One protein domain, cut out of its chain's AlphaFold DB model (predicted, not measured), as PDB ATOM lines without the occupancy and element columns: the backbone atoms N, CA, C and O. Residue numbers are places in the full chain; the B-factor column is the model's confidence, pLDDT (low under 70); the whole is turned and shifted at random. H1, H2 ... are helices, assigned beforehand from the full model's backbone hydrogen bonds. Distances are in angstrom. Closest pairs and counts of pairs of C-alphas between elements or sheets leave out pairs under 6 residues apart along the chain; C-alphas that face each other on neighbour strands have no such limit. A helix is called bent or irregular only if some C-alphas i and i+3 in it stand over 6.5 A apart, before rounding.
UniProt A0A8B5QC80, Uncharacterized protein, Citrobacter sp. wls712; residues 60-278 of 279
ATOM      1  N   ARG A  60      12.549 -49.145   6.236       90.75
ATOM      2  CA  ARG A  60      11.531 -48.288   6.857       90.75
ATOM      3  C   ARG A  60      12.150 -47.168   7.681       90.75
ATOM      4  O   ARG A  60      11.669 -46.033   7.615       90.75
ATOM      5  N   ARG A  61      13.193 -47.462   8.462       89.81
ATOM      6  CA  ARG A  61      13.899 -46.467   9.281       89.81
ATOM      7  C   ARG A  61      14.598 -45.416   8.403       89.81
ATOM      8  O   ARG A  61      14.429 -44.228   8.671       89.81
ATOM      9  N   ILE A  62      15.249 -45.802   7.302       90.69
ATOM     10  CA  ILE A  62      15.846 -44.858   6.334       90.69
ATOM     11  C   ILE A  62      14.779 -43.952   5.704       90.69
ATOM     12  O   ILE A  62      14.933 -42.731   5.659       90.69
ATOM     13  N   ILE A  63      13.654 -44.521   5.264       89.69
ATOM     14  CA  ILE A  63      12.555 -43.753   4.657       89.69
ATOM     15  C   ILE A  63      11.969 -42.736   5.636       89.69
ATOM     16  O   ILE A  63      11.614 -41.626   5.231       89.69
ATOM     17  N   ARG A  64      11.869 -43.090   6.923       86.69
ATOM     18  CA  ARG A  64      11.416 -42.156   7.962       86.69
ATOM     19  C   ARG A  64      12.325 -40.937   8.044       86.69
ATOM     20  O   ARG A  64      11.802 -39.831   8.040       86.69
ATOM     21  N   ILE A  65      13.647 -41.106   8.026       85.44
ATOM     22  CA  ILE A  65      14.591 -39.972   8.028       85.44
ATOM     23  C   ILE A  65      14.351 -39.063   6.816       85.44
ATOM     24  O   ILE A  65      14.340 -37.839   6.941       85.44
ATOM     25  N   LEU A  66      14.155 -39.669   5.641       84.31
ATOM     26  CA  LEU A  66      14.045 -38.955   4.373       84.31
ATOM     27  C   LEU A  66      12.731 -38.173   4.221       84.31
ATOM     28  O   LEU A  66      12.746 -37.067   3.679       84.31
ATOM     29  N   ILE A  67      11.602 -38.721   4.687       80.31
ATOM     30  CA  ILE A  67      10.267 -38.121   4.499       80.31
ATOM     31  C   ILE A  67       9.754 -37.412   5.761       80.31
ATOM     32  O   ILE A  67       9.190 -36.324   5.660       80.31
ATOM     33  N   SER A  68       9.897 -38.016   6.945       69.00
ATOM     34  CA  SER A  68       9.264 -37.541   8.188       69.00
ATOM     35  C   SER A  68      10.086 -37.937   9.427       69.00
ATOM     36  O   SER A  68       9.775 -38.939  10.084       69.00
ATOM     37  N   PRO A  69      11.146 -37.175   9.761       62.19
ATOM     38  CA  PRO A  69      12.013 -37.445  10.907       62.19
ATOM     39  C   PRO A  69      11.329 -37.215  12.268       62.19
ATOM     40  O   PRO A  69      11.942 -37.458  13.301       62.19
ATOM     41  N   ASP A  70      10.064 -36.796  12.291       58.09
ATOM     42  CA  ASP A  70       9.235 -36.392  13.435       58.09
ATOM     43  C   ASP A  70       9.315 -37.333  14.650       58.09
ATOM     44  O   ASP A  70       9.286 -36.890  15.795       58.09
ATOM     45  N   THR A  71       9.490 -38.636  14.416       50.16
ATOM     46  CA  THR A  71       9.619 -39.649  15.482       50.16
ATOM     47  C   THR A  71      11.023 -39.749  16.088       50.16
ATOM     48  O   THR A  71      11.157 -40.143  17.244       50.16
ATOM     49  N   ALA A  72      12.064 -39.349  15.357       49.72
ATOM     50  CA  ALA A  72      13.453 -39.332  15.821       49.72
ATOM     51  C   ALA A  72      13.825 -38.023  16.547       49.72
ATOM     52  O   ALA A  72      14.806 -37.977  17.284       49.72
ATOM     53  N   ILE A  73      13.025 -36.964  16.382       55.12
ATOM     54  CA  ILE A  73      13.281 -35.621  16.939       55.12
ATOM     55  C   ILE A  73      12.868 -35.498  18.402       55.12
ATOM     56  O   ILE A  73      13.404 -34.646  19.106       55.12
ATOM     57  N   GLY A  74      12.011 -36.393  18.908       49.03
ATOM     58  CA  GLY A  74      11.678 -36.465  20.339       49.03
ATOM     59  C   GLY A  74      12.905 -36.617  21.259       49.03
ATOM     60  O   GLY A  74      12.812 -36.399  22.464       49.03
ATOM     61  N   PHE A  75      14.070 -36.938  20.688       49.62
ATOM     62  CA  PHE A  75      15.380 -36.929  21.327       49.62
ATOM     63  C   PHE A  75      15.979 -35.513  21.545       49.62
ATOM     64  O   PHE A  75      16.599 -35.274  22.579       49.62
ATOM     65  N   LEU A  76      15.747 -34.558  20.631       50.25
ATOM     66  CA  LEU A  76      16.274 -33.180  20.678       50.25
ATOM     67  C   LEU A  76      15.510 -32.264  21.655       50.25
ATOM     68  O   LEU A  76      16.019 -31.224  22.063       50.25
ATOM     69  N   GLU A  77      14.282 -32.630  22.029       53.00
ATOM     70  CA  GLU A  77      13.358 -31.753  22.769       53.00
ATOM     71  C   GLU A  77      13.442 -31.860  24.300       53.00
ATOM     72  O   GLU A  77      12.608 -31.315  25.017       53.00
ATOM     73  N   GLY A  78      14.492 -32.488  24.833       49.44
ATOM     74  CA  GLY A  78      14.934 -32.205  26.204       49.44
ATOM     75  C   GLY A  78      14.262 -32.983  27.340       49.44
ATOM     76  O   GLY A  78      14.572 -32.720  28.496       49.44
ATOM     77  N   ILE A  79      13.417 -33.985  27.069       40.81
ATOM     78  CA  ILE A  79      12.829 -34.828  28.138       40.81
ATOM     79  C   ILE A  79      13.739 -36.030  28.500       40.81
ATOM     80  O   ILE A  79      13.580 -36.633  29.560       40.81
ATOM     81  N   LYS A  80      14.762 -36.344  27.683       48.16
ATOM     82  CA  LYS A  80      15.766 -37.399  27.966       48.16
ATOM     83  C   LYS A  80      17.227 -36.934  28.064       48.16
ATOM     84  O   LYS A  80      18.050 -37.736  28.493       48.16
ATOM     85  N   SER A  81      17.580 -35.699  27.698       55.56
ATOM     86  CA  SER A  81      18.997 -35.283  27.658       55.56
ATOM     87  C   SER A  81      19.642 -35.282  29.044       55.56
ATOM     88  O   SER A  81      20.685 -35.893  29.218       55.56
ATOM     89  N   VAL A  82      18.981 -34.725  30.066       56.09
ATOM     90  CA  VAL A  82      19.564 -34.647  31.418       56.09
ATOM     91  C   VAL A  82      19.851 -36.035  32.032       56.09
ATOM     92  O   VAL A  82      20.977 -36.236  32.482       56.09
ATOM     93  N   PRO A  83      18.928 -37.027  32.032       59.94
ATOM     94  CA  PRO A  83      19.239 -38.369  32.539       59.94
ATOM     95  C   PRO A  83      20.298 -39.116  31.721       59.94
ATOM     96  O   PRO A  83      21.096 -39.848  32.297       59.94
ATOM     97  N   VAL A  84      20.309 -38.956  30.393       67.94
ATOM     98  CA  VAL A  84      21.273 -39.643  29.515       67.94
ATOM     99  C   VAL A  84      22.670 -39.050  29.674       67.94
ATOM    100  O   VAL A  84      23.635 -39.790  29.822       67.94
ATOM    101  N   ASP A  85      22.790 -37.729  29.717       68.75
ATOM    102  CA  ASP A  85      24.074 -37.061  29.929       68.75
ATOM    103  C   ASP A  85      24.608 -37.360  31.342       68.75
ATOM    104  O   ASP A  85      25.802 -37.598  31.518       68.75
ATOM    105  N   LEU A  86      23.727 -37.454  32.347       65.50
ATOM    106  CA  LEU A  86      24.095 -37.916  33.689       65.50
ATOM    107  C   LEU A  86      24.511 -39.396  33.704       65.50
ATOM    108  O   LEU A  86      25.431 -39.758  34.434       65.50
ATOM    109  N   PHE A  87      23.878 -40.248  32.893       72.62
ATOM    110  CA  PHE A  87      24.287 -41.642  32.719       72.62
ATOM    111  C   PHE A  87      25.705 -41.738  32.151       72.62
ATOM    112  O   PHE A  87      26.526 -42.468  32.704       72.62
ATOM    113  N   TYR A  88      26.026 -40.976  31.102       72.56
ATOM    114  CA  TYR A  88      27.376 -40.951  30.534       72.56
ATOM    115  C   TYR A  88      28.408 -40.377  31.508       72.56
ATOM    116  O   TYR A  88      29.500 -40.928  31.620       72.56
ATOM    117  N   LEU A  89      28.042 -39.355  32.287       74.56
ATOM    118  CA  LEU A  89      28.886 -38.841  33.365       74.56
ATOM    119  C   LEU A  89      29.146 -39.907  34.445       74.56
ATOM    120  O   LEU A  89      30.278 -40.091  34.886       74.56
ATOM    121  N   GLY A  90      28.106 -40.635  34.857       70.62
ATOM    122  CA  GLY A  90      28.222 -41.740  35.808       70.62
ATOM    123  C   GLY A  90      29.078 -42.884  35.265       70.62
ATOM    124  O   GLY A  90      29.905 -43.429  35.991       70.62
ATOM    125  N   ARG A  91      28.936 -43.213  33.975       75.75
ATOM    126  CA  ARG A  91      29.765 -44.209  33.288       75.75
ATOM    127  C   ARG A  91      31.236 -43.799  33.295       75.75
ATOM    128  O   ARG A  91      32.069 -44.608  33.684       75.75
ATOM    129  N   ALA A  92      31.531 -42.549  32.953       72.75
ATOM    130  CA  ALA A  92      32.886 -42.007  32.964       72.75
ATOM    131  C   ALA A  92      33.505 -41.951  34.367       72.75
ATOM    132  O   ALA A  92      34.698 -42.185  34.532       72.75
ATOM    133  N   TYR A  93      32.696 -41.692  35.401       74.50
ATOM    134  CA  TYR A  93      33.159 -41.739  36.790       74.50
ATOM    135  C   TYR A  93      33.649 -43.140  37.196       74.50
ATOM    136  O   TYR A  93      34.592 -43.262  37.977       74.50
ATOM    137  N   LEU A  94      33.020 -44.193  36.665       77.69
ATOM    138  CA  LEU A  94      33.406 -45.584  36.917       77.69
ATOM    139  C   LEU A  94      34.523 -46.064  35.969       77.69
ATOM    140  O   LEU A  94      35.377 -46.851  36.375       77.69
ATOM    141  N   ASP A  95      34.548 -45.575  34.728       72.88
ATOM    142  CA  ASP A  95      35.529 -45.916  33.690       72.88
ATOM    143  C   ASP A  95      36.805 -45.063  33.806       72.88
ATOM    144  O   ASP A  95      37.068 -44.137  33.036       72.88
ATOM    145  N   THR A  96      37.620 -45.382  34.810       67.06
ATOM    146  CA  THR A  96      38.874 -44.653  35.070       67.06
ATOM    147  C   THR A  96      40.019 -45.021  34.119       67.06
ATOM    148  O   THR A  96      40.979 -44.257  33.999       67.06
ATOM    149  N   GLU A  97      39.920 -46.148  33.409       71.19
ATOM    150  CA  GLU A  97      40.982 -46.678  32.539       71.19
ATOM    151  C   GLU A  97      41.111 -45.892  31.225       71.19
ATOM    152  O   GLU A  97      42.209 -45.743  30.687       71.19
ATOM    153  N   ASN A  98      40.013 -45.304  30.740       73.88
ATOM    154  CA  ASN A  98      39.976 -44.544  29.487       73.88
ATOM    155  C   ASN A  98      40.149 -43.025  29.658       73.88
ATOM    156  O   ASN A  98      40.019 -42.268  28.692       73.88
ATOM    157  N   ARG A  99      40.485 -42.566  30.867       72.44
ATOM    158  CA  ARG A  99      40.482 -41.145  31.243       72.44
ATOM    159  C   ARG A  99      41.307 -40.247  30.315       72.44
ATOM    160  O   ARG A  99      40.808 -39.224  29.862       72.44
ATOM    161  N   TYR A 100      42.533 -40.646  29.970       65.88
ATOM    162  CA  TYR A 100      43.402 -39.857  29.084       65.88
ATOM    163  C   TYR A 100      42.835 -39.720  27.660       65.88
ATOM    164  O   TYR A 100      42.932 -38.664  27.034       65.88
ATOM    165  N   ARG A 101      42.202 -40.782  27.142       77.06
ATOM    166  CA  ARG A 101      41.540 -40.753  25.834       77.06
ATOM    167  C   ARG A 101      40.345 -39.802  25.869       77.06
ATOM    168  O   ARG A 101      40.249 -38.945  24.993       77.06
ATOM    169  N   ASN A 102      39.488 -39.911  26.886       79.00
ATOM    170  CA  ASN A 102      38.317 -39.045  27.031       79.00
ATOM    171  C   ASN A 102      38.735 -37.576  27.194       79.00
ATOM    172  O   ASN A 102      38.156 -36.707  26.554       79.00
ATOM    173  N   GLU A 103      39.809 -37.287  27.936       81.38
ATOM    174  CA  GLU A 103      40.371 -35.933  28.052       81.38
ATOM    175  C   GLU A 103      40.770 -35.337  26.689       81.38
ATOM    176  O   GLU A 103      40.481 -34.168  26.415       81.38
ATOM    177  N   ASN A 104      41.370 -36.133  25.798       87.75
ATOM    178  CA  ASN A 104      41.679 -35.688  24.438       87.75
ATOM    179  C   ASN A 104      40.409 -35.426  23.606       87.75
ATOM    180  O   ASN A 104      40.338 -34.429  22.887       87.75
ATOM    181  N   GLU A 105      39.391 -36.282  23.715       87.88
ATOM    182  CA  GLU A 105      38.101 -36.085  23.039       87.88
ATOM    183  C   GLU A 105      37.359 -34.841  23.566       87.88
ATOM    184  O   GLU A 105      36.847 -34.041  22.781       87.88
ATOM    185  N   HIS A 106      37.400 -34.586  24.877       87.00
ATOM    186  CA  HIS A 106      36.859 -33.368  25.486       87.00
ATOM    187  C   HIS A 106      37.579 -32.114  24.996       87.00
ATOM    188  O   HIS A 106      36.941 -31.104  24.695       87.00
ATOM    189  N   TYR A 107      38.909 -32.169  24.889       86.31
ATOM    190  CA  TYR A 107      39.698 -31.064  24.358       86.31
ATOM    191  C   TYR A 107      39.334 -30.766  22.897       86.31
ATOM    192  O   TYR A 107      39.114 -29.605  22.538       86.31
ATOM    193  N   ARG A 108      39.202 -31.803  22.061       89.31
ATOM    194  CA  ARG A 108      38.749 -31.672  20.667       89.31
ATOM    195  C   ARG A 108      37.339 -31.096  20.577       89.31
ATOM    196  O   ARG A 108      37.115 -30.192  19.776       89.31
ATOM    197  N   LEU A 109      36.420 -31.531  21.441       86.00
ATOM    198  CA  LEU A 109      35.064 -30.985  21.504       86.00
ATOM    199  C   LEU A 109      35.082 -29.503  21.896       86.00
ATOM    200  O   LEU A 109      34.424 -28.683  21.259       86.00
ATOM    201  N   ALA A 110      35.879 -29.129  22.898       82.19
ATOM    202  CA  ALA A 110      36.032 -27.739  23.316       82.19
ATOM    203  C   ALA A 110      36.603 -26.864  22.186       82.19
ATOM    204  O   ALA A 110      36.128 -25.749  21.957       82.19
ATOM    205  N   LEU A 111      37.588 -27.372  21.438       84.44
ATOM    206  CA  LEU A 111      38.112 -26.698  20.250       84.44
ATOM    207  C   LEU A 111      37.068 -26.588  19.137       84.44
ATOM    208  O   LEU A 111      36.982 -25.537  18.504       84.44
ATOM    209  N   LEU A 112      36.271 -27.630  18.907       81.56
ATOM    210  CA  LEU A 112      35.195 -27.622  17.923       81.56
ATOM    211  C   LEU A 112      34.124 -26.589  18.269       81.56
ATOM    212  O   LEU A 112      33.746 -25.814  17.401       81.56
ATOM    213  N   ILE A 113      33.693 -26.505  19.529       77.31
ATOM    214  CA  ILE A 113      32.753 -25.475  20.003       77.31
ATOM    215  C   ILE A 113      33.358 -24.082  19.809       77.31
ATOM    216  O   ILE A 113      32.705 -23.165  19.307       77.31
ATOM    217  N   LYS A 114      34.639 -23.923  20.160       75.62
ATOM    218  CA  LYS A 114      35.364 -22.660  19.998       75.62
ATOM    219  C   LYS A 114      35.461 -22.230  18.528       75.62
ATOM    220  O   LYS A 114      35.313 -21.047  18.246       75.62
ATOM    221  N   ARG A 115      35.708 -23.161  17.601       73.88
ATOM    222  CA  ARG A 115      35.771 -22.905  16.146       73.88
ATOM    223  C   ARG A 115      34.381 -22.720  15.532       73.88
ATOM    224  O   ARG A 115      34.194 -21.857  14.683       73.88
ATOM    225  N   GLY A 116      33.403 -23.493  15.999       62.78
ATOM    226  CA  GLY A 116      32.010 -23.484  15.557       62.78
ATOM    227  C   GLY A 116      31.288 -22.168  15.822       62.78
ATOM    228  O   GLY A 116      30.255 -21.918  15.211       62.78
ATOM    229  N   LEU A 117      31.849 -21.287  16.658       52.91
ATOM    230  CA  LEU A 117      31.433 -19.885  16.786       52.91
ATOM    231  C   LEU A 117      31.523 -19.093  15.468       52.91
ATOM    232  O   LEU A 117      30.918 -18.028  15.374       52.91
ATOM    233  N   SER A 118      32.265 -19.584  14.470       52.78
ATOM    234  CA  SER A 118      32.497 -18.895  13.193       52.78
ATOM    235  C   SER A 118      32.067 -19.680  11.946       52.78
ATOM    236  O   SER A 118      32.115 -19.110  10.861       52.78
ATOM    237  N   ASP A 119      31.661 -20.950  12.073       59.53
ATOM    238  CA  ASP A 119      31.286 -21.814  10.939       59.53
ATOM    239  C   ASP A 119      29.762 -22.027  10.909       59.53
ATOM    240  O   ASP A 119      29.174 -22.521  11.879       59.53
ATOM    241  N   GLU A 120      29.111 -21.620   9.816       62.78
ATOM    242  CA  GLU A 120      27.673 -21.823   9.623       62.78
ATOM    243  C   GLU A 120      27.412 -23.291   9.230       62.78
ATOM    244  O   GLU A 120      28.002 -23.829   8.297       62.78
ATOM    245  N   ASP A 121      26.475 -23.930   9.935       75.94
ATOM    246  CA  ASP A 121      25.867 -25.222   9.585       75.94
ATOM    247  C   ASP A 121      26.666 -26.516   9.897       75.94
ATOM    248  O   ASP A 121      26.580 -27.495   9.153       75.94
ATOM    249  N   LEU A 122      27.360 -26.607  11.044       79.94
ATOM    250  CA  LEU A 122      28.066 -27.834  11.490       79.94
ATOM    251  C   LEU A 122      27.208 -29.118  11.464       79.94
ATOM    252  O   LEU A 122      27.681 -30.158  11.010       79.94
ATOM    253  N   ILE A 123      25.944 -29.053  11.904       80.75
ATOM    254  CA  ILE A 123      25.030 -30.212  11.890       80.75
ATOM    255  C   ILE A 123      24.611 -30.581  10.460       80.75
ATOM    256  O   ILE A 123      24.555 -31.762  10.125       80.75
ATOM    257  N   SER A 124      24.379 -29.598   9.585       83.75
ATOM    258  CA  SER A 124      24.089 -29.880   8.170       83.75
ATOM    259  C   SER A 124      25.298 -30.517   7.485       83.75
ATOM    260  O   SER A 124      25.153 -31.493   6.755       83.75
ATOM    261  N   ASN A 125      26.504 -30.024   7.782       88.31
ATOM    262  CA  ASN A 125      27.755 -30.588   7.284       88.31
ATOM    263  C   ASN A 125      27.980 -32.023   7.786       88.31
ATOM    264  O   ASN A 125      28.378 -32.878   6.998       88.31
ATOM    265  N   LEU A 126      27.679 -32.308   9.055       90.06
ATOM    266  CA  LEU A 126      27.690 -33.661   9.616       90.06
ATOM    267  C   LEU A 126      26.739 -34.595   8.850       90.06
ATOM    268  O   LEU A 126      27.173 -35.623   8.334       90.06
ATOM    269  N   ILE A 127      25.464 -34.212   8.723       91.00
ATOM    270  CA  ILE A 127      24.446 -35.003   8.013       91.00
ATOM    271  C   ILE A 127      24.845 -35.203   6.543       91.00
ATOM    272  O   ILE A 127      24.718 -36.300   6.002       91.00
ATOM    273  N   HIS A 128      25.370 -34.160   5.898       92.56
ATOM    274  CA  HIS A 128      25.891 -34.227   4.537       92.56
ATOM    275  C   HIS A 128      26.992 -35.277   4.399       92.56
ATOM    276  O   HIS A 128      26.895 -36.095   3.488       92.56
ATOM    277  N   LEU A 129      28.008 -35.278   5.265       94.69
ATOM    278  CA  LEU A 129      29.118 -36.231   5.174       94.69
ATOM    279  C   LEU A 129      28.653 -37.676   5.404       94.69
ATOM    280  O   LEU A 129      29.117 -38.574   4.704       94.69
ATOM    281  N   ILE A 130      27.698 -37.886   6.319       95.12
ATOM    282  CA  ILE A 130      27.070 -39.195   6.554       95.12
ATOM    283  C   ILE A 130      26.344 -39.677   5.290       95.12
ATOM    284  O   ILE A 130      26.616 -40.769   4.793       95.12
ATOM    285  N   PHE A 131      25.471 -38.851   4.703       94.38
ATOM    286  CA  PHE A 131      24.783 -39.222   3.461       94.38
ATOM    287  C   PHE A 131      25.728 -39.334   2.267       94.38
ATOM    288  O   PHE A 131      25.484 -40.132   1.372       94.38
ATOM    289  N   GLU A 132      26.805 -38.555   2.216       94.56
ATOM    290  CA  GLU A 132      27.812 -38.683   1.165       94.56
ATOM    291  C   GLU A 132      28.488 -40.053   1.222       94.56
ATOM    292  O   GLU A 132      28.755 -40.636   0.173       94.56
ATOM    293  N   GLU A 133      28.749 -40.570   2.428       95.31
ATOM    294  CA  GLU A 133      29.266 -41.928   2.617       95.31
ATOM    295  C   GLU A 133      28.243 -43.012   2.268       95.31
ATOM    296  O   GLU A 133      28.604 -44.029   1.696       95.31
ATOM    297  N   LEU A 134      26.952 -42.787   2.503       94.25
ATOM    298  CA  LEU A 134      25.922 -43.713   2.023       94.25
ATOM    299  C   LEU A 134      25.848 -43.732   0.485       94.25
ATOM    300  O   LEU A 134      25.804 -44.786  -0.154       94.25
ATOM    301  N   LEU A 135      25.825 -42.548  -0.126       92.38
ATOM    302  CA  LEU A 135      25.609 -42.405  -1.562       92.38
ATOM    303  C   LEU A 135      26.809 -42.857  -2.388       92.38
ATOM    304  O   LEU A 135      26.603 -43.349  -3.491       92.38
ATOM    305  N   ILE A 136      28.045 -42.749  -1.886       92.62
ATOM    306  CA  ILE A 136      29.216 -43.216  -2.647       92.62
ATOM    307  C   ILE A 136      29.179 -44.712  -2.959       92.62
ATOM    308  O   ILE A 136      29.687 -45.114  -4.003       92.62
ATOM    309  N   HIS A 137      28.498 -45.501  -2.129       91.62
ATOM    310  CA  HIS A 137      28.297 -46.933  -2.355       91.62
ATOM    311  C   HIS A 137      26.979 -47.252  -3.071       91.62
ATOM    312  O   HIS A 137      26.719 -48.410  -3.378       91.62
ATOM    313  N   THR A 138      26.129 -46.256  -3.338       90.69
ATOM    314  CA  THR A 138      24.812 -46.450  -3.960       90.69
ATOM    315  C   THR A 138      24.897 -46.248  -5.479       90.69
ATOM    316  O   THR A 138      25.390 -45.208  -5.916       90.69
ATOM    317  N   PRO A 139      24.357 -47.155  -6.314       90.00
ATOM    318  CA  PRO A 139      24.315 -46.963  -7.763       90.00
ATOM    319  C   PRO A 139      23.586 -45.671  -8.160       90.00
ATOM    320  O   PRO A 139      22.510 -45.373  -7.637       90.00
ATOM    321  N   GLU A 140      24.127 -44.920  -9.127       86.88
ATOM    322  CA  GLU A 140      23.604 -43.603  -9.542       86.88
ATOM    323  C   GLU A 140      22.109 -43.646  -9.906       86.88
ATOM    324  O   GLU A 140      21.333 -42.766  -9.529       86.88
ATOM    325  N   ASN A 141      21.669 -44.715 -10.577       86.69
ATOM    326  CA  ASN A 141      20.262 -44.929 -10.919       86.69
ATOM    327  C   ASN A 141      19.361 -44.951  -9.675       86.69
ATOM    328  O   ASN A 141      18.290 -44.343  -9.671       86.69
ATOM    329  N   THR A 142      19.802 -45.624  -8.614       89.88
ATOM    330  CA  THR A 142      19.081 -45.731  -7.342       89.88
ATOM    331  C   THR A 142      19.128 -44.414  -6.575       89.88
ATOM    332  O   THR A 142      18.093 -43.963  -6.084       89.88
ATOM    333  N   GLN A 143      20.271 -43.718  -6.572       88.62
ATOM    334  CA  GLN A 143      20.374 -42.374  -5.994       88.62
ATOM    335  C   GLN A 143      19.380 -41.397  -6.638       88.62
ATOM    336  O   GLN A 143      18.662 -40.683  -5.939       88.62
ATOM    337  N   ASN A 144      19.297 -41.397  -7.972       86.69
ATOM    338  CA  ASN A 144      18.389 -40.539  -8.734       86.69
ATOM    339  C   ASN A 144      16.917 -40.839  -8.411       86.69
ATOM    340  O   ASN A 144      16.112 -39.915  -8.243       86.69
ATOM    341  N   LYS A 145      16.557 -42.124  -8.272       88.31
ATOM    342  CA  LYS A 145      15.217 -42.531  -7.824       88.31
ATOM    343  C   LYS A 145      14.918 -41.982  -6.428       88.31
ATOM    344  O   LYS A 145      13.901 -41.322  -6.266       88.31
ATOM    345  N   ILE A 146      15.803 -42.183  -5.451       87.94
ATOM    346  CA  ILE A 146      15.603 -41.696  -4.076       87.94
ATOM    347  C   ILE A 146      15.466 -40.169  -4.061       87.94
ATOM    348  O   ILE A 146      14.493 -39.635  -3.531       87.94
ATOM    349  N   PHE A 147      16.402 -39.461  -4.699       86.00
ATOM    350  CA  PHE A 147      16.450 -38.003  -4.673       86.00
ATOM    351  C   PHE A 147      15.216 -37.351  -5.309       86.00
ATOM    352  O   PHE A 147      14.671 -36.387  -4.768       86.00
ATOM    353  N   SER A 148      14.745 -37.889  -6.438       83.69
ATOM    354  CA  SER A 148      13.544 -37.376  -7.107       83.69
ATOM    355  C   SER A 148      12.266 -37.543  -6.278       83.69
ATOM    356  O   SER A 148      11.346 -36.737  -6.403       83.69
ATOM    357  N   ARG A 149      12.207 -38.553  -5.399       84.94
ATOM    358  CA  ARG A 149      11.029 -38.845  -4.564       84.94
ATOM    359  C   ARG A 149      10.948 -37.985  -3.316       84.94
ATOM    360  O   ARG A 149       9.862 -37.565  -2.943       84.94
ATOM    361  N   ILE A 150      12.084 -37.645  -2.717       82.25
ATOM    362  CA  ILE A 150      12.136 -36.798  -1.513       82.25
ATOM    363  C   ILE A 150      11.959 -35.295  -1.822       82.25
ATOM    364  O   ILE A 150      12.267 -34.444  -0.990       82.25
ATOM    365  N   GLY A 151      11.483 -34.946  -3.025       72.81
ATOM    366  CA  GLY A 151      11.210 -33.567  -3.445       72.81
ATOM    367  C   GLY A 151      12.374 -32.859  -4.146       72.81
ATOM    368  O   GLY A 151      12.347 -31.638  -4.306       72.81
ATOM    369  N   GLY A 152      13.402 -33.595  -4.568       71.94
ATOM    370  CA  GLY A 152      14.537 -33.054  -5.303       71.94
ATOM    371  C   GLY A 152      14.333 -33.037  -6.824       71.94
ATOM    372  O   GLY A 152      13.861 -34.000  -7.415       71.94
ATOM    373  N   THR A 153      14.748 -31.969  -7.510       64.69
ATOM    374  CA  THR A 153      14.772 -31.935  -8.984       64.69
ATOM    375  C   THR A 153      16.120 -32.440  -9.504       64.69
ATOM    376  O   THR A 153      17.128 -31.730  -9.447       64.69
ATOM    377  N   MET A 154      16.168 -33.681 -10.001       61.38
ATOM    378  CA  MET A 154      17.350 -34.222 -10.686       61.38
ATOM    379  C   MET A 154      16.975 -35.030 -11.925       61.38
ATOM    380  O   MET A 154      16.370 -36.090 -11.839       61.38
ATOM    381  N   LEU A 155      17.403 -34.525 -13.082       52.75
ATOM    382  CA  LEU A 155      17.458 -35.237 -14.354       52.75
ATOM    383  C   LEU A 155      18.900 -35.112 -14.877       52.75
ATOM    384  O   LEU A 155      19.286 -34.072 -15.404       52.75
ATOM    385  N   GLY A 156      19.718 -36.146 -14.642       54.84
ATOM    386  CA  GLY A 156      20.918 -36.470 -15.429       54.84
ATOM    387  C   GLY A 156      22.130 -35.522 -15.412       54.84
ATOM    388  O   GLY A 156      22.886 -35.539 -16.378       54.84
ATOM    389  N   ARG A 157      22.342 -34.671 -14.392       55.75
ATOM    390  CA  ARG A 157      23.472 -33.697 -14.396       55.75
ATOM    391  C   ARG A 157      24.334 -33.619 -13.130       55.75
ATOM    392  O   ARG A 157      25.167 -32.721 -13.047       55.75
ATOM    393  N   MET A 158      24.180 -34.499 -12.141       58.88
ATOM    394  CA  MET A 158      25.027 -34.456 -10.936       58.88
ATOM    395  C   MET A 158      25.915 -35.690 -10.884       58.88
ATOM    396  O   MET A 158      25.529 -36.713 -10.347       58.88
ATOM    397  N   ALA A 159      27.137 -35.555 -11.392       55.41
ATOM    398  CA  ALA A 159      28.151 -36.605 -11.324       55.41
ATOM    399  C   ALA A 159      28.833 -36.706  -9.940       55.41
ATOM    400  O   ALA A 159      29.889 -37.321  -9.827       55.41
ATOM    401  N   THR A 160      28.311 -36.052  -8.888       71.75
ATOM    402  CA  THR A 160      28.977 -36.034  -7.572       71.75
ATOM    403  C   THR A 160      28.016 -36.307  -6.415       71.75
ATOM    404  O   THR A 160      27.098 -35.528  -6.136       71.75
ATOM    405  N   ASN A 161      28.304 -37.377  -5.668       82.25
ATOM    406  CA  ASN A 161      27.622 -37.744  -4.419       82.25
ATOM    407  C   ASN A 161      27.636 -36.590  -3.409       82.25
ATOM    408  O   ASN A 161      26.696 -36.420  -2.637       82.25
ATOM    409  N   SER A 162      28.668 -35.743  -3.463       84.31
ATOM    410  CA  SER A 162      28.822 -34.564  -2.611       84.31
ATOM    411  C   SER A 162      27.716 -33.523  -2.796       84.31
ATOM    412  O   SER A 162      27.267 -32.899  -1.837       84.31
ATOM    413  N   LEU A 163      27.252 -33.299  -4.028       85.38
ATOM    414  CA  LEU A 163      26.175 -32.339  -4.270       85.38
ATOM    415  C   LEU A 163      24.809 -32.937  -3.922       85.38
ATOM    416  O   LEU A 163      23.961 -32.235  -3.369       85.38
ATOM    417  N   VAL A 164      24.600 -34.221  -4.232       85.88
ATOM    418  CA  VAL A 164      23.348 -34.929  -3.925       85.88
ATOM    419  C   VAL A 164      23.151 -35.005  -2.414       85.88
ATOM    420  O   VAL A 164      22.140 -34.525  -1.907       85.88
ATOM    421  N   SER A 165      24.153 -35.490  -1.683       87.06
ATOM    422  CA  SER A 165      24.120 -35.591  -0.218       87.06
ATOM    423  C   SER A 165      23.900 -34.247   0.474       87.06
ATOM    424  O   SER A 165      23.123 -34.199   1.419       87.06
ATOM    425  N   ARG A 166      24.485 -33.136  -0.006       89.75
ATOM    426  CA  ARG A 166      24.183 -31.793   0.536       89.75
ATOM    427  C   ARG A 166      22.708 -31.435   0.405       89.75
ATOM    428  O   ARG A 166      22.118 -30.871   1.322       89.75
ATOM    429  N   ARG A 167      22.096 -31.744  -0.740       87.88
ATOM    430  CA  ARG A 167      20.670 -31.473  -0.949       87.88
ATOM    431  C   ARG A 167      19.797 -32.373  -0.077       87.88
ATOM    432  O   ARG A 167      18.848 -31.862   0.509       87.88
ATOM    433  N   ILE A 168      20.139 -33.659   0.051       88.19
ATOM    434  CA  ILE A 168      19.466 -34.575   0.987       88.19
ATOM    435  C   ILE A 168      19.577 -34.034   2.414       88.19
ATOM    436  O   ILE A 168      18.559 -33.891   3.083       88.19
ATOM    437  N   ALA A 169      20.778 -33.655   2.852       88.56
ATOM    438  CA  ALA A 169      21.014 -33.103   4.180       88.56
ATOM    439  C   ALA A 169      20.157 -31.862   4.449       88.56
ATOM    440  O   ALA A 169      19.535 -31.772   5.499       88.56
ATOM    441  N   ASN A 170      20.037 -30.954   3.477       88.62
ATOM    442  CA  ASN A 170      19.177 -29.776   3.604       88.62
ATOM    443  C   ASN A 170      17.686 -30.131   3.709       88.62
ATOM    444  O   ASN A 170      16.966 -29.503   4.486       88.62
ATOM    445  N   ILE A 171      17.211 -31.116   2.938       87.56
ATOM    446  CA  ILE A 171      15.819 -31.591   3.004       87.56
ATOM    447  C   ILE A 171      15.548 -32.220   4.372       87.56
ATOM    448  O   ILE A 171      14.598 -31.829   5.047       87.56
ATOM    449  N   VAL A 172      16.419 -33.131   4.810       86.44
ATOM    450  CA  VAL A 172      16.323 -33.792   6.116       86.44
ATOM    451  C   VAL A 172      16.354 -32.753   7.235       86.44
ATOM    452  O   VAL A 172      15.460 -32.740   8.073       86.44
ATOM    453  N   MET A 173      17.299 -31.811   7.205       84.69
ATOM    454  CA  MET A 173      17.407 -30.740   8.198       84.69
ATOM    455  C   MET A 173      16.154 -29.861   8.246       84.69
ATOM    456  O   MET A 173      15.646 -29.557   9.322       84.69
ATOM    457  N   LYS A 174      15.601 -29.487   7.087       85.44
ATOM    458  CA  LYS A 174      14.343 -28.735   7.015       85.44
ATOM    459  C   LYS A 174      13.192 -29.513   7.652       85.44
ATOM    460  O   LYS A 174      12.414 -28.933   8.407       85.44
ATOM    461  N   ASN A 175      13.091 -30.809   7.370       83.44
ATOM    462  CA  ASN A 175      12.061 -31.659   7.953       83.44
ATOM    463  C   ASN A 175      12.244 -31.779   9.476       83.44
ATOM    464  O   ASN A 175      11.265 -31.647  10.205       83.44
ATOM    465  N   ILE A 176      13.488 -31.899   9.964       79.44
ATOM    466  CA  ILE A 176      13.810 -31.885  11.401       79.44
ATOM    467  C   ILE A 176      13.331 -30.590  12.066       79.44
ATOM    468  O   ILE A 176      12.645 -30.606  13.088       79.44
ATOM    469  N   ILE A 177      13.671 -29.445  11.479       78.19
ATOM    470  CA  ILE A 177      13.273 -28.137  12.007       78.19
ATOM    471  C   ILE A 177      11.746 -28.021  12.075       78.19
ATOM    472  O   ILE A 177      11.210 -27.553  13.075       78.19
ATOM    473  N   ASN A 178      11.034 -28.461  11.038       80.12
ATOM    474  CA  ASN A 178       9.576 -28.350  10.990       80.12
ATOM    475  C   ASN A 178       8.886 -29.229  12.038       80.12
ATOM    476  O   ASN A 178       7.897 -28.809  12.641       80.12
ATOM    477  N   ALA A 179       9.417 -30.427  12.253       76.06
ATOM    478  CA  ALA A 179       8.829 -31.424  13.130       76.06
ATOM    479  C   ALA A 179       9.214 -31.275  14.609       76.06
ATOM    480  O   ALA A 179       8.545 -31.824  15.481       76.06
ATOM    481  N   THR A 180      10.240 -30.478  14.908       74.38
ATOM    482  CA  THR A 180      10.520 -30.016  16.273       74.38
ATOM    483  C   THR A 180       9.291 -29.247  16.782       74.38
ATOM    484  O   THR A 180       8.876 -28.266  16.175       74.38
ATOM    485  N   SER A 181       8.664 -29.684  17.870       71.50
ATOM    486  CA  SER A 181       7.474 -29.074  18.477       71.50
ATOM    487  C   SER A 181       7.794 -27.822  19.310       71.50
ATOM    488  O   SER A 181       6.999 -26.882  19.415       71.50
ATOM    489  N   SER A 182       9.001 -27.746  19.850       71.25
ATOM    490  CA  SER A 182       9.466 -26.690  20.734       71.25
ATOM    491  C   SER A 182       9.837 -25.458  19.923       71.25
ATOM    492  O   SER A 182      10.791 -25.470  19.154       71.25
ATOM    493  N   VAL A 183       9.106 -24.353  20.099       70.25
ATOM    494  CA  VAL A 183       9.384 -23.073  19.409       70.25
ATOM    495  C   VAL A 183      10.808 -22.578  19.693       70.25
ATOM    496  O   VAL A 183      11.468 -22.046  18.803       70.25
ATOM    497  N   HIS A 184      11.304 -22.801  20.911       66.62
ATOM    498  CA  HIS A 184      12.666 -22.445  21.301       66.62
ATOM    499  C   HIS A 184      13.715 -23.264  20.533       66.62
ATOM    500  O   HIS A 184      14.557 -22.685  19.847       66.62
ATOM    501  N   SER A 185      13.608 -24.595  20.564       68.94
ATOM    502  CA  SER A 185      14.505 -25.503  19.838       68.94
ATOM    503  C   SER A 185      14.415 -25.304  18.328       68.94
ATOM    504  O   SER A 185      15.438 -25.245  17.656       68.94
ATOM    505  N   ARG A 186      13.205 -25.077  17.802       73.25
ATOM    506  CA  ARG A 186      12.984 -24.667  16.412       73.25
ATOM    507  C   ARG A 186      13.736 -23.400  16.076       73.25
ATOM    508  O   ARG A 186      14.396 -23.364  15.056       73.25
ATOM    509  N   SER A 187      13.656 -22.362  16.905       70.06
ATOM    510  CA  SER A 187      14.369 -21.109  16.642       70.06
ATOM    511  C   SER A 187      15.883 -21.308  16.649       70.06
ATOM    512  O   SER A 187      16.559 -20.751  15.790       70.06
ATOM    513  N   ILE A 188      16.407 -22.116  17.572       68.38
ATOM    514  CA  ILE A 188      17.838 -22.443  17.642       68.38
ATOM    515  C   ILE A 188      18.287 -23.220  16.402       68.38
ATOM    516  O   ILE A 188      19.332 -22.908  15.851       68.38
ATOM    517  N   LEU A 189      17.491 -24.193  15.955       72.69
ATOM    518  CA  LEU A 189      17.821 -25.071  14.834       72.69
ATOM    519  C   LEU A 189      17.554 -24.426  13.460       72.69
ATOM    520  O   LEU A 189      18.236 -24.730  12.487       72.69
ATOM    521  N   ALA A 190      16.550 -23.547  13.378       70.06
ATOM    522  CA  ALA A 190      16.157 -22.814  12.173       70.06
ATOM    523  C   ALA A 190      17.030 -21.591  11.923       70.06
ATOM    524  O   ALA A 190      17.281 -21.225  10.772       70.06
ATOM    525  N   LYS A 191      17.485 -20.928  12.990       65.00
ATOM    526  CA  LYS A 191      18.602 -20.012  12.836       65.00
ATOM    527  C   LYS A 191      19.792 -20.887  12.476       65.00
ATOM    528  O   LYS A 191      20.075 -21.849  13.175       65.00
ATOM    529  N   LYS A 192      20.550 -20.507  11.452       59.44
ATOM    530  CA  LYS A 192      21.909 -21.025  11.210       59.44
ATOM    531  C   LYS A 192      22.883 -20.657  12.346       59.44
ATOM    532  O   LYS A 192      24.071 -20.430  12.140       59.44
ATOM    533  N   THR A 193      22.371 -20.473  13.558       49.75
ATOM    534  CA  THR A 193      23.137 -20.145  14.736       49.75
ATOM    535  C   THR A 193      23.930 -21.387  15.095       49.75
ATOM    536  O   THR A 193      23.373 -22.414  15.463       49.75
ATOM    537  N   SER A 194      25.244 -21.243  14.930       53.22
ATOM    538  CA  SER A 194      26.332 -21.981  15.556       53.22
ATOM    539  C   SER A 194      25.887 -22.992  16.622       53.22
ATOM    540  O   SER A 194      25.221 -22.631  17.593       53.22
ATOM    541  N   LEU A 195      26.352 -24.237  16.481       56.50
ATOM    542  CA  LEU A 195      26.328 -25.327  17.473       56.50
ATOM    543  C   LEU A 195      26.572 -24.853  18.920       56.50
ATOM    544  O   LEU A 195      26.056 -25.399  19.893       56.50
ATOM    545  N   THR A 196      27.336 -23.779  19.052       52.91
ATOM    546  CA  THR A 196      27.639 -23.102  20.296       52.91
ATOM    547  C   THR A 196      26.403 -22.544  21.012       52.91
ATOM    548  O   THR A 196      26.374 -22.565  22.233       52.91
ATOM    549  N   GLY A 197      25.342 -22.132  20.314       56.66
ATOM    550  CA  GLY A 197      24.063 -21.752  20.928       56.66
ATOM    551  C   GLY A 197      23.319 -22.932  21.568       56.66
ATOM    552  O   GLY A 197      22.716 -22.768  22.626       56.66
ATOM    553  N   ILE A 198      23.423 -24.128  20.973       60.00
ATOM    554  CA  ILE A 198      22.853 -25.380  21.508       60.00
ATOM    555  C   ILE A 198      23.611 -25.808  22.775       60.00
ATOM    556  O   ILE A 198      23.000 -26.186  23.777       60.00
ATOM    557  N   ILE A 199      24.944 -25.713  22.743       58.78
ATOM    558  CA  ILE A 199      25.820 -26.216  23.811       58.78
ATOM    559  C   ILE A 199      25.970 -25.210  24.964       58.78
ATOM    560  O   ILE A 199      25.848 -25.594  26.125       58.78
ATOM    561  N   ILE A 200      26.180 -23.915  24.684       52.09
ATOM    562  CA  ILE A 200      26.323 -22.875  25.725       52.09
ATOM    563  C   ILE A 200      24.997 -22.615  26.443       52.09
ATOM    564  O   ILE A 200      25.006 -22.331  27.641       52.09
ATOM    565  N   GLY A 201      23.859 -22.769  25.757       53.59
ATOM    566  CA  GLY A 201      22.536 -22.649  26.378       53.59
ATOM    567  C   GLY A 201      22.310 -23.629  27.536       53.59
ATOM    568  O   GLY A 201      21.480 -23.365  28.401       53.59
ATOM    569  N   ASN A 202      23.094 -24.713  27.599       56.00
ATOM    570  CA  ASN A 202      22.996 -25.772  28.598       56.00
ATOM    571  C   ASN A 202      24.324 -25.972  29.351       56.00
ATOM    572  O   ASN A 202      24.800 -27.099  29.481       56.00
ATOM    573  N   ILE A 203      24.927 -24.890  29.870       49.91
ATOM    574  CA  ILE A 203      26.223 -24.919  30.588       49.91
ATOM    575  C   ILE A 203      26.294 -25.991  31.700       49.91
ATOM    576  O   ILE A 203      27.357 -26.541  31.969       49.91
ATOM    577  N   LEU A 204      25.148 -26.335  32.303       49.84
ATOM    578  CA  LEU A 204      25.013 -27.366  33.338       49.84
ATOM    579  C   LEU A 204      25.270 -28.801  32.830       49.84
ATOM    580  O   LEU A 204      25.591 -29.670  33.634       49.84
ATOM    581  N   LEU A 205      25.154 -29.060  31.523       62.16
ATOM    582  CA  LEU A 205      25.261 -30.393  30.913       62.16
ATOM    583  C   LEU A 205      26.595 -30.639  30.200       62.16
ATOM    584  O   LEU A 205      26.809 -31.724  29.668       62.16
ATOM    585  N   ILE A 206      27.508 -29.661  30.192       66.38
ATOM    586  CA  ILE A 206      28.745 -29.730  29.394       66.38
ATOM    587  C   ILE A 206      29.587 -30.963  29.744       66.38
ATOM    588  O   ILE A 206      30.139 -31.577  28.840       66.38
ATOM    589  N   GLY A 207      29.639 -31.366  31.019       72.44
ATOM    590  CA  GLY A 207      30.357 -32.577  31.433       72.44
ATOM    591  C   GLY A 207      29.748 -33.858  30.856       72.44
ATOM    592  O   GLY A 207      30.444 -34.629  30.207       72.44
ATOM    593  N   GLY A 208      28.440 -34.067  31.033       76.38
ATOM    594  CA  GLY A 208      27.761 -35.273  30.546       76.38
ATOM    595  C   GLY A 208      27.678 -35.350  29.018       76.38
ATOM    596  O   GLY A 208      27.860 -36.421  28.444       76.38
ATOM    597  N   MET A 209      27.492 -34.208  28.346       77.31
ATOM    598  CA  MET A 209      27.541 -34.126  26.883       77.31
ATOM    599  C   MET A 209      28.943 -34.409  26.338       77.31
ATOM    600  O   MET A 209      29.062 -35.047  25.297       77.31
ATOM    601  N   ALA A 210      30.001 -33.953  27.019       81.94
ATOM    602  CA  ALA A 210      31.372 -34.227  26.601       81.94
ATOM    603  C   ALA A 210      31.697 -35.724  26.685       81.94
ATOM    604  O   ALA A 210      32.229 -36.281  25.724       81.94
ATOM    605  N   GLU A 211      31.279 -36.386  27.766       84.31
ATOM    606  CA  GLU A 211      31.433 -37.837  27.900       84.31
ATOM    607  C   GLU A 211      30.612 -38.578  26.845       84.31
ATOM    608  O   GLU A 211      31.114 -39.469  26.160       84.31
ATOM    609  N   ARG A 212      29.354 -38.178  26.640       84.56
ATOM    610  CA  ARG A 212      28.513 -38.769  25.601       84.56
ATOM    611  C   ARG A 212      29.122 -38.611  24.208       84.56
ATOM    612  O   ARG A 212      29.137 -39.571  23.443       84.56
ATOM    613  N   ALA A 213      29.638 -37.432  23.878       87.12
ATOM    614  CA  ALA A 213      30.332 -37.189  22.619       87.12
ATOM    615  C   ALA A 213      31.544 -38.121  22.456       87.12
ATOM    616  O   ALA A 213      31.720 -38.706  21.390       87.12
ATOM    617  N   ALA A 214      32.336 -38.322  23.515       89.00
ATOM    618  CA  ALA A 214      33.488 -39.219  23.484       89.00
ATOM    619  C   ALA A 214      33.075 -40.690  23.274       89.00
ATOM    620  O   ALA A 214      33.626 -41.369  22.406       89.00
ATOM    621  N   TYR A 215      32.076 -41.176  24.019       88.38
ATOM    622  CA  TYR A 215      31.608 -42.562  23.906       88.38
ATOM    623  C   TYR A 215      30.932 -42.855  22.567       88.38
ATOM    624  O   TYR A 215      31.209 -43.886  21.962       88.38
ATOM    625  N   THR A 216      30.070 -41.962  22.084       89.69
ATOM    626  CA  THR A 216      29.397 -42.140  20.786       89.69
ATOM    627  C   THR A 216      30.372 -42.052  19.613       89.69
ATOM    628  O   THR A 216      30.249 -42.827  18.671       89.69
ATOM    629  N   ALA A 217      31.381 -41.176  19.665       92.56
ATOM    630  CA  ALA A 217      32.431 -41.134  18.647       92.56
ATOM    631  C   ALA A 217      33.258 -42.432  18.629       92.56
ATOM    632  O   ALA A 217      33.627 -42.917  17.558       92.56
ATOM    633  N   GLN A 218      33.527 -43.011  19.804       92.00
ATOM    634  CA  GLN A 218      34.220 -44.293  19.920       92.00
ATOM    635  C   GLN A 218      33.358 -45.456  19.407       92.00
ATOM    636  O   GLN A 218      33.870 -46.274  18.650       92.00
ATOM    637  N   ALA A 219      32.070 -45.498  19.752       92.06
ATOM    638  CA  ALA A 219      31.136 -46.488  19.213       92.06
ATOM    639  C   ALA A 219      31.061 -46.387  17.683       92.06
ATOM    640  O   ALA A 219      31.280 -47.369  16.986       92.06
ATOM    641  N   LEU A 220      30.927 -45.172  17.138       94.81
ATOM    642  CA  LEU A 220      30.915 -44.945  15.691       94.81
ATOM    643  C   LEU A 220      32.194 -45.440  14.999       94.81
ATOM    644  O   LEU A 220      32.134 -45.946  13.881       94.81
ATOM    645  N   LYS A 221      33.357 -45.305  15.645       95.25
ATOM    646  CA  LYS A 221      34.629 -45.833  15.132       95.25
ATOM    647  C   LYS A 221      34.624 -47.359  15.018       95.25
ATOM    648  O   LYS A 221      35.282 -47.891  14.125       95.25
ATOM    649  N   GLU A 222      33.952 -48.037  15.939       92.44
ATOM    650  CA  GLU A 222      33.852 -49.496  15.994       92.44
ATOM    651  C   GLU A 222      32.775 -50.012  15.029       92.44
ATOM    652  O   GLU A 222      33.043 -50.925  14.247       92.44
ATOM    653  N   ASP A 223      31.606 -49.370  15.021       91.00
ATOM    654  CA  ASP A 223      30.435 -49.791  14.250       91.00
ATOM    655  C   ASP A 223      30.559 -49.450  12.758       91.00
ATOM    656  O   ASP A 223      30.219 -50.261  11.892       91.00
ATOM    657  N   CYS A 224      31.057 -48.251  12.432       95.00
ATOM    658  CA  CYS A 224      31.189 -47.765  11.058       95.00
ATOM    659  C   CYS A 224      32.419 -46.851  10.899       95.00
ATOM    660  O   CYS A 224      32.308 -45.613  10.859       95.00
ATOM    661  N   PRO A 225      33.623 -47.449  10.783       95.50
ATOM    662  CA  PRO A 225      34.867 -46.699  10.657       95.50
ATOM    663  C   PRO A 225      34.896 -45.787   9.423       95.50
ATOM    664  O   PRO A 225      35.597 -44.776   9.436       95.50
ATOM    665  N   GLU A 226      34.144 -46.094   8.363       95.19
ATOM    666  CA  GLU A 226      34.022 -45.257   7.166       95.19
ATOM    667  C   GLU A 226      33.446 -43.874   7.487       95.19
ATOM    668  O   GLU A 226      34.058 -42.856   7.150       95.19
ATOM    669  N   ILE A 227      32.316 -43.823   8.201       96.31
ATOM    670  CA  ILE A 227      31.723 -42.551   8.624       96.31
ATOM    671  C   ILE A 227      32.652 -41.863   9.624       96.31
ATOM    672  O   ILE A 227      32.952 -40.678   9.454       96.31
ATOM    673  N   TYR A 228      33.159 -42.583  10.628       96.56
ATOM    674  CA  TYR A 228      34.064 -42.004  11.625       96.56
ATOM    675  C   TYR A 228      35.267 -41.305  10.970       96.56
ATOM    676  O   TYR A 228      35.529 -40.131  11.239       96.56
ATOM    677  N   ASN A 229      35.965 -41.984  10.055       96.44
ATOM    678  CA  ASN A 229      37.147 -41.442   9.382       96.44
ATOM    679  C   ASN A 229      36.823 -40.232   8.499       96.44
ATOM    680  O   ASN A 229      37.680 -39.372   8.299       96.44
ATOM    681  N   LYS A 230      35.590 -40.136   7.996       95.31
ATOM    682  CA  LYS A 230      35.128 -38.995   7.203       95.31
ATOM    683  C   LYS A 230      34.810 -37.769   8.056       95.31
ATOM    684  O   LYS A 230      35.026 -36.641   7.616       95.31
ATOM    685  N   LEU A 231      34.327 -37.979   9.280       94.94
ATOM    686  CA  LEU A 231      33.969 -36.911  10.216       94.94
ATOM    687  C   LEU A 231      35.166 -36.402  11.035       94.94
ATOM    688  O   LEU A 231      35.274 -35.199  11.299       94.94
ATOM    689  N   ARG A 232      36.093 -37.304  11.385       94.31
ATOM    690  CA  ARG A 232      37.254 -37.049  12.251       94.31
ATOM    691  C   ARG A 232      38.105 -35.830  11.866       94.31
ATOM    692  O   ARG A 232      38.472 -35.085  12.773       94.31
ATOM    693  N   PRO A 233      38.417 -35.553  10.580       92.31
ATOM    694  CA  PRO A 233      39.309 -34.451  10.205       92.31
ATOM    695  C   PRO A 233      38.809 -33.061  10.615       92.31
ATOM    696  O   PRO A 233      39.607 -32.133  10.735       92.31
ATOM    697  N   LYS A 234      37.496 -32.909  10.805       89.00
ATOM    698  CA  LYS A 234      36.856 -31.659  11.242       89.00
ATOM    699  C   LYS A 234      36.295 -31.745  12.659       89.00
ATOM    700  O   LYS A 234      35.519 -30.884  13.056       89.00
ATOM    701  N   ASP A 235      36.657 -32.793  13.390       91.12
ATOM    702  CA  ASP A 235      36.128 -33.113  14.713       91.12
ATOM    703  C   ASP A 235      34.597 -33.342  14.745       91.12
ATOM    704  O   ASP A 235      33.990 -33.384  15.811       91.12
ATOM    705  N   LEU A 236      33.952 -33.542  13.585       91.31
ATOM    706  CA  LEU A 236      32.496 -33.728  13.485       91.31
ATOM    707  C   LEU A 236      32.027 -35.074  14.056       91.31
ATOM    708  O   LEU A 236      30.839 -35.235  14.323       91.31
ATOM    709  N   ASP A 237      32.948 -36.017  14.276       92.94
ATOM    710  CA  ASP A 237      32.692 -37.296  14.946       92.94
ATOM    711  C   ASP A 237      32.113 -37.072  16.347       92.94
ATOM    712  O   ASP A 237      31.182 -37.757  16.757       92.94
ATOM    713  N   LEU A 238      32.577 -36.023  17.030       90.81
ATOM    714  CA  LEU A 238      32.114 -35.639  18.363       90.81
ATOM    715  C   LEU A 238      30.713 -35.023  18.378       90.81
ATOM    716  O   LEU A 238      30.146 -34.822  19.446       90.81
ATOM    717  N   LEU A 239      30.147 -34.695  17.216       87.56
ATOM    718  CA  LEU A 239      28.775 -34.194  17.092       87.56
ATOM    719  C   LEU A 239      27.793 -35.285  16.688       87.56
ATOM    720  O   LEU A 239      26.590 -35.029  16.651       87.56
ATOM    721  N   TYR A 240      28.283 -36.492  16.399       88.81
ATOM    722  CA  TYR A 240      27.437 -37.599  15.983       88.81
ATOM    723  C   TYR A 240      26.346 -37.904  17.014       88.81
ATOM    724  O   TYR A 240      25.206 -38.118  16.617       88.81
ATOM    725  N   PHE A 241      26.623 -37.784  18.319       85.38
ATOM    726  CA  PHE A 241      25.618 -37.997  19.372       85.38
ATOM    727  C   PHE A 241      24.345 -37.141  19.238       85.38
ATOM    728  O   PHE A 241      23.298 -37.528  19.755       85.38
ATOM    729  N   PHE A 242      24.403 -35.984  18.559       79.81
ATOM    730  CA  PHE A 242      23.217 -35.157  18.300       79.81
ATOM    731  C   PHE A 242      22.260 -35.796  17.294       79.81
ATOM    732  O   PHE A 242      21.058 -35.540  17.340       79.81
ATOM    733  N   VAL A 243      22.795 -36.587  16.368       81.75
ATOM    734  CA  VAL A 243      22.055 -37.195  15.258       81.75
ATOM    735  C   VAL A 243      22.100 -38.720  15.292       81.75
ATOM    736  O   VAL A 243      21.537 -39.336  14.401       81.75
ATOM    737  N   GLU A 244      22.730 -39.320  16.301       85.50
ATOM    738  CA  GLU A 244      22.937 -40.762  16.474       85.50
ATOM    739  C   GLU A 244      21.647 -41.544  16.225       85.50
ATOM    740  O   GLU A 244      21.560 -42.279  15.250       85.50
ATOM    741  N   SER A 245      20.585 -41.274  16.990       81.38
ATOM    742  CA  SER A 245      19.294 -41.963  16.838       81.38
ATOM    743  C   SER A 245      18.624 -41.748  15.479       81.38
ATOM    744  O   SER A 245      17.784 -42.539  15.060       81.38
ATOM    745  N   LEU A 246      18.937 -40.638  14.808       83.75
ATOM    746  CA  LEU A 246      18.410 -40.341  13.483       83.75
ATOM    747  C   LEU A 246      19.228 -41.047  12.397       83.75
ATOM    748  O   LEU A 246      18.650 -41.496  11.423       83.75
ATOM    749  N   MET A 247      20.549 -41.119  12.536       89.31
ATOM    750  CA  MET A 247      21.478 -41.589  11.504       89.31
ATOM    751  C   MET A 247      21.902 -43.047  11.697       89.31
ATOM    752  O   MET A 247      22.524 -43.609  10.801       89.31
ATOM    753  N   GLU A 248      21.536 -43.676  12.812       89.81
ATOM    754  CA  GLU A 248      21.722 -45.107  13.081       89.81
ATOM    755  C   GLU A 248      21.283 -45.999  11.900       89.81
ATOM    756  O   GLU A 248      22.084 -46.819  11.473       89.81
ATOM    757  N   PRO A 249      20.130 -45.790  11.227       91.56
ATOM    758  CA  PRO A 249      19.741 -46.634  10.089       91.56
ATOM    759  C   PRO A 249      20.688 -46.521   8.884       91.56
ATOM    760  O   PRO A 249      20.803 -47.442   8.080       91.56
ATOM    761  N   VAL A 250      21.357 -45.372   8.735       93.81
ATOM    762  CA  VAL A 250      22.368 -45.147   7.693       93.81
ATOM    763  C   VAL A 250      23.676 -45.848   8.064       93.81
ATOM    764  O   VAL A 250      24.311 -46.453   7.200       93.81
ATOM    765  N   VAL A 251      24.054 -45.792   9.344       94.50
ATOM    766  CA  VAL A 251      25.192 -46.537   9.902       94.50
ATOM    767  C   VAL A 251      24.978 -48.041   9.732       94.50
ATOM    768  O   VAL A 251      25.858 -48.706   9.187       94.50
ATOM    769  N   ASP A 252      23.792 -48.549  10.077       94.00
ATOM    770  CA  ASP A 252      23.399 -49.953   9.925       94.00
ATOM    771  C   ASP A 252      23.521 -50.414   8.468       94.00
ATOM    772  O   ASP A 252      24.126 -51.446   8.187       94.00
ATOM    773  N   ALA A 253      23.017 -49.621   7.513       94.19
ATOM    774  CA  ALA A 253      23.114 -49.953   6.093       94.19
ATOM    775  C   ALA A 253      24.574 -50.063   5.615       94.19
ATOM    776  O   ALA A 253      24.928 -51.006   4.905       94.19
ATOM    777  N   ILE A 254      25.447 -49.136   6.019       95.12
ATOM    778  CA  ILE A 254      26.874 -49.196   5.661       95.12
ATOM    779  C   ILE A 254      27.569 -50.368   6.368       95.12
ATOM    780  O   ILE A 254      28.421 -51.023   5.767       95.12
ATOM    781  N   ASN A 255      27.185 -50.689   7.602       93.25
ATOM    782  CA  ASN A 255      27.718 -51.846   8.312       93.25
ATOM    783  C   ASN A 255      27.298 -53.175   7.649       93.25
ATOM    784  O   ASN A 255      28.127 -54.076   7.515       93.25
ATOM    785  N   ILE A 256      26.067 -53.278   7.132       92.81
ATOM    786  CA  ILE A 256      25.608 -54.423   6.321       92.81
ATOM    787  C   ILE A 256      26.444 -54.568   5.054       92.81
ATOM    788  O   ILE A 256      26.884 -55.661   4.718       92.81
ATOM    789  N   ARG A 257      26.771 -53.465   4.376       93.75
ATOM    790  CA  ARG A 257      27.684 -53.505   3.222       93.75
ATOM    791  C   ARG A 257      29.031 -54.152   3.568       93.75
ATOM    792  O   ARG A 257      29.608 -54.849   2.738       93.75
ATOM    793  N   ARG A 258      29.548 -53.898   4.776       91.12
ATOM    794  CA  ARG A 258      30.832 -54.425   5.262       91.12
ATOM    795  C   ARG A 258      30.750 -55.896   5.680       91.12
ATOM    796  O   ARG A 258      31.735 -56.612   5.525       91.12
ATOM    797  N   THR A 259      29.618 -56.318   6.232       91.00
ATOM    798  CA  THR A 259      29.413 -57.659   6.805       91.00
ATOM    799  C   THR A 259      28.828 -58.640   5.790       91.00
ATOM    800  O   THR A 259      29.419 -59.695   5.568       91.00
ATOM    801  N   ASP A 260      27.760 -58.246   5.099       90.56
ATOM    802  CA  ASP A 260      26.998 -59.078   4.155       90.56
ATOM    803  C   ASP A 260      27.348 -58.776   2.685       90.56
ATOM    804  O   ASP A 260      27.024 -59.538   1.770       90.56
ATOM    805  N   GLY A 261      28.053 -57.670   2.439       92.00
ATOM    806  CA  GLY A 261      28.605 -57.311   1.136       92.00
ATOM    807  C   GLY A 261      27.785 -56.288   0.345       92.00
ATOM    808  O   GLY A 261      26.676 -55.881   0.696       92.00
ATOM    809  N   GLN A 262      28.351 -55.869  -0.790       92.56
ATOM    810  CA  GLN A 262      27.792 -54.809  -1.638       92.56
ATOM    811  C   GLN A 262      26.402 -55.151  -2.203       92.56
ATOM    812  O   GLN A 262      25.553 -54.271  -2.309       92.56
ATOM    813  N   ALA A 263      26.139 -56.420  -2.527       91.38
ATOM    814  CA  ALA A 263      24.852 -56.838  -3.086       91.38
ATOM    815  C   ALA A 263      23.693 -56.687  -2.082       91.38
ATOM    816  O   ALA A 263      22.600 -56.266  -2.463       91.38
ATOM    817  N   ALA A 264      23.934 -56.987  -0.799       91.62
ATOM    818  CA  ALA A 264      22.954 -56.784   0.268       91.62
ATOM    819  C   ALA A 264      22.636 -55.292   0.432       91.62
ATOM    820  O   ALA A 264      21.474 -54.889   0.416       91.62
ATOM    821  N   PHE A 265      23.676 -54.455   0.472       94.12
ATOM    822  CA  PHE A 265      23.532 -53.003   0.524       94.12
ATOM    823  C   PHE A 265      22.726 -52.435  -0.652       94.12
ATOM    824  O   PHE A 265      21.791 -51.658  -0.457       94.12
ATOM    825  N   GLU A 266      23.057 -52.830  -1.882       93.56
ATOM    826  CA  GLU A 266      22.342 -52.366  -3.072       93.56
ATOM    827  C   GLU A 266      20.870 -52.767  -3.027       93.56
ATOM    828  O   GLU A 266      20.007 -51.939  -3.317       93.56
ATOM    829  N   ARG A 267      20.571 -53.986  -2.563       92.31
ATOM    830  CA  ARG A 267      19.198 -54.451  -2.357       92.31
ATOM    831  C   ARG A 267      18.443 -53.578  -1.353       92.31
ATOM    832  O   ARG A 267      17.297 -53.223  -1.623       92.31
ATOM    833  N   ILE A 268      19.065 -53.195  -0.232       93.62
ATOM    834  CA  ILE A 268      18.477 -52.251   0.742       93.62
ATOM    835  C   ILE A 268      18.135 -50.932   0.053       93.62
ATOM    836  O   ILE A 268      17.004 -50.454   0.147       93.62
ATOM    837  N   MET A 269      19.092 -50.351  -0.669       94.62
ATOM    838  CA  MET A 269      18.910 -49.050  -1.310       94.62
ATOM    839  C   MET A 269      17.867 -49.088  -2.434       94.62
ATOM    840  O   MET A 269      17.122 -48.121  -2.611       94.62
ATOM    841  N   GLU A 270      17.764 -50.195  -3.171       93.06
ATOM    842  CA  GLU A 270      16.685 -50.399  -4.141       93.06
ATOM    843  C   GLU A 270      15.316 -50.499  -3.465       93.06
ATOM    844  O   GLU A 270      14.380 -49.831  -3.904       93.06
ATOM    845  N   MET A 271      15.202 -51.241  -2.359       91.69
ATOM    846  CA  MET A 271      13.955 -51.307  -1.589       91.69
ATOM    847  C   MET A 271      13.546 -49.935  -1.045       91.69
ATOM    848  O   MET A 271      12.375 -49.569  -1.148       91.69
ATOM    849  N   VAL A 272      14.500 -49.130  -0.557       91.75
ATOM    850  CA  VAL A 272      14.246 -47.730  -0.175       91.75
ATOM    851  C   VAL A 272      13.675 -46.951  -1.361       91.75
ATOM    852  O   VAL A 272      12.638 -46.302  -1.230       91.75
ATOM    853  N   ALA A 273      14.306 -47.027  -2.534       90.31
ATOM    854  CA  ALA A 273      13.840 -46.325  -3.728       90.31
ATOM    855  C   ALA A 273      12.421 -46.747  -4.162       90.31
ATOM    856  O   ALA A 273      11.619 -45.899  -4.569       90.31
ATOM    857  N   ASP A 274      12.106 -48.036  -4.063       89.94
ATOM    858  CA  ASP A 274      10.819 -48.600  -4.467       89.94
ATOM    859  C   ASP A 274       9.696 -48.302  -3.471       89.94
ATOM    860  O   ASP A 274       8.561 -48.044  -3.874       89.94
ATOM    861  N   GLU A 275       9.981 -48.284  -2.172       87.00
ATOM    862  CA  GLU A 275       8.996 -47.883  -1.168       87.00
ATOM    863  C   GLU A 275       8.705 -46.383  -1.206       87.00
ATOM    864  O   GLU A 275       7.548 -45.981  -1.069       87.00
ATOM    865  N   LEU A 276       9.713 -45.554  -1.492       84.88
ATOM    866  CA  LEU A 276       9.521 -44.121  -1.731       84.88
ATOM    867  C   LEU A 276       8.619 -43.838  -2.944       84.88
ATOM    868  O   LEU A 276       8.045 -42.759  -3.029       84.88
ATOM    869  N   LYS A 277       8.470 -44.778  -3.889       80.00
ATOM    870  CA  LYS A 277       7.524 -44.653  -5.013       80.00
ATOM    871  C   LYS A 277       6.062 -44.815  -4.575       80.00
ATOM    872  O   LYS A 277       5.177 -44.329  -5.275       80.00
ATOM    873  N   LYS A 278       5.805 -45.555  -3.492       74.19
ATOM    874  CA  LYS A 278       4.449 -45.893  -3.024       74.19
ATOM    875  C   LYS A 278       3.831 -44.806  -2.138       74.19
ATOM    876  O   LYS A 278       2.624 -44.850  -1.914       74.19
TER     877      LYS A 278
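Overview. This is residues 60 to 278 of the 279 residues of an uncharacterized protein of Citrobacter sp. wls712 (UniProt A0A8B5QC80). H4 and H11 touch in the middle of a body of mostly crossed helices, with H6, H10 and H12 packed on H4 and H9 packed on H11. H2 and H3, both packed on H9, make one end, from which residues 94 to 100 stick out; H1, H5 and H13 cluster at the other end, and H6, H7 and H8 follow one another along one side. The printed part has 219 residues with thirteen named helices, H1 to H13 in chain order, and no named strand: all helix. It is compact, with a radius of gyration of the C-alphas of 17.6 A and spans of 50 by 40 by 29 A.

Along the chain. H1, residues 60 to 67, begins at C-alpha 60 (11.531, -48.288, 6.857). Then come H2, 81 to 94; H3, 99 to 116, 25.1 A long; H4, 122 to 136; H5, 140 to 149; H6, 161 to 179, 26.5 A; H7, 183 to 190; H8, 195 to 200; and H9, 203 to 223, 30.1 A. H10 is 225 to 234, H11 236 to 242, H12 244 to 259, and H13, 262 to 276, ends at C-alpha 276 (9.521, -44.121, -1.731). H9 and H12 are irregular, C-alphas 204 and 207 being 7.7 A and 246 and 249 7.3 A apart; H10 and H11 only just, with 6.9 A for 230 and 233 and 7.0 A for 238 and 241.

Arrangement. The hub is H9, touching five helices. Residues 205 to 212 alone touch H2, closest C-alphas Asp 85 and Gly 208, 4.1 A; 210 to 214 alone touch H3, Glu 105 and Ala 214, 5.6 A; 212 to 220 alone touch H11, Ala 213 and Leu 238, 4.9 A. H4, H9, H10 and H12 form a bundle, a group of helices set together, though H4 and H9 are apart. H4 touches H6 at a steep tilt of 50 degrees, opposite ways, His 128 and Arg 166 closest at 5.0 A. H13 touches H5, Ile 146 and Ala 273 at 5.0 A, and H1, Ile 63 and Val 272 at 6.5 A. H3 touches H8, Ile 113 and Thr 196 at 5.6 A. Hairpins are H6 and H7, H9 and H10, H12 and H13. Every O i to N i+4 pair is within hydrogen-bond range in H1 to H8 and H13; H9 has 15 of 17, H10 4 of 6, H12 10 of 12, H11 0 of 3 but 3 of 4 O i to N i+3 pairs.

Size, cuts and confidence. The farthest C-alphas, Leu 94 and Leu 155, are 54.7 A apart. The printed part has no cut; the long links are H1 to H2 and H5 to H6. Mean pLDDT of the printed part is 79.2, with 52 residues under 70, among them 68 to 86 and 191 to 206.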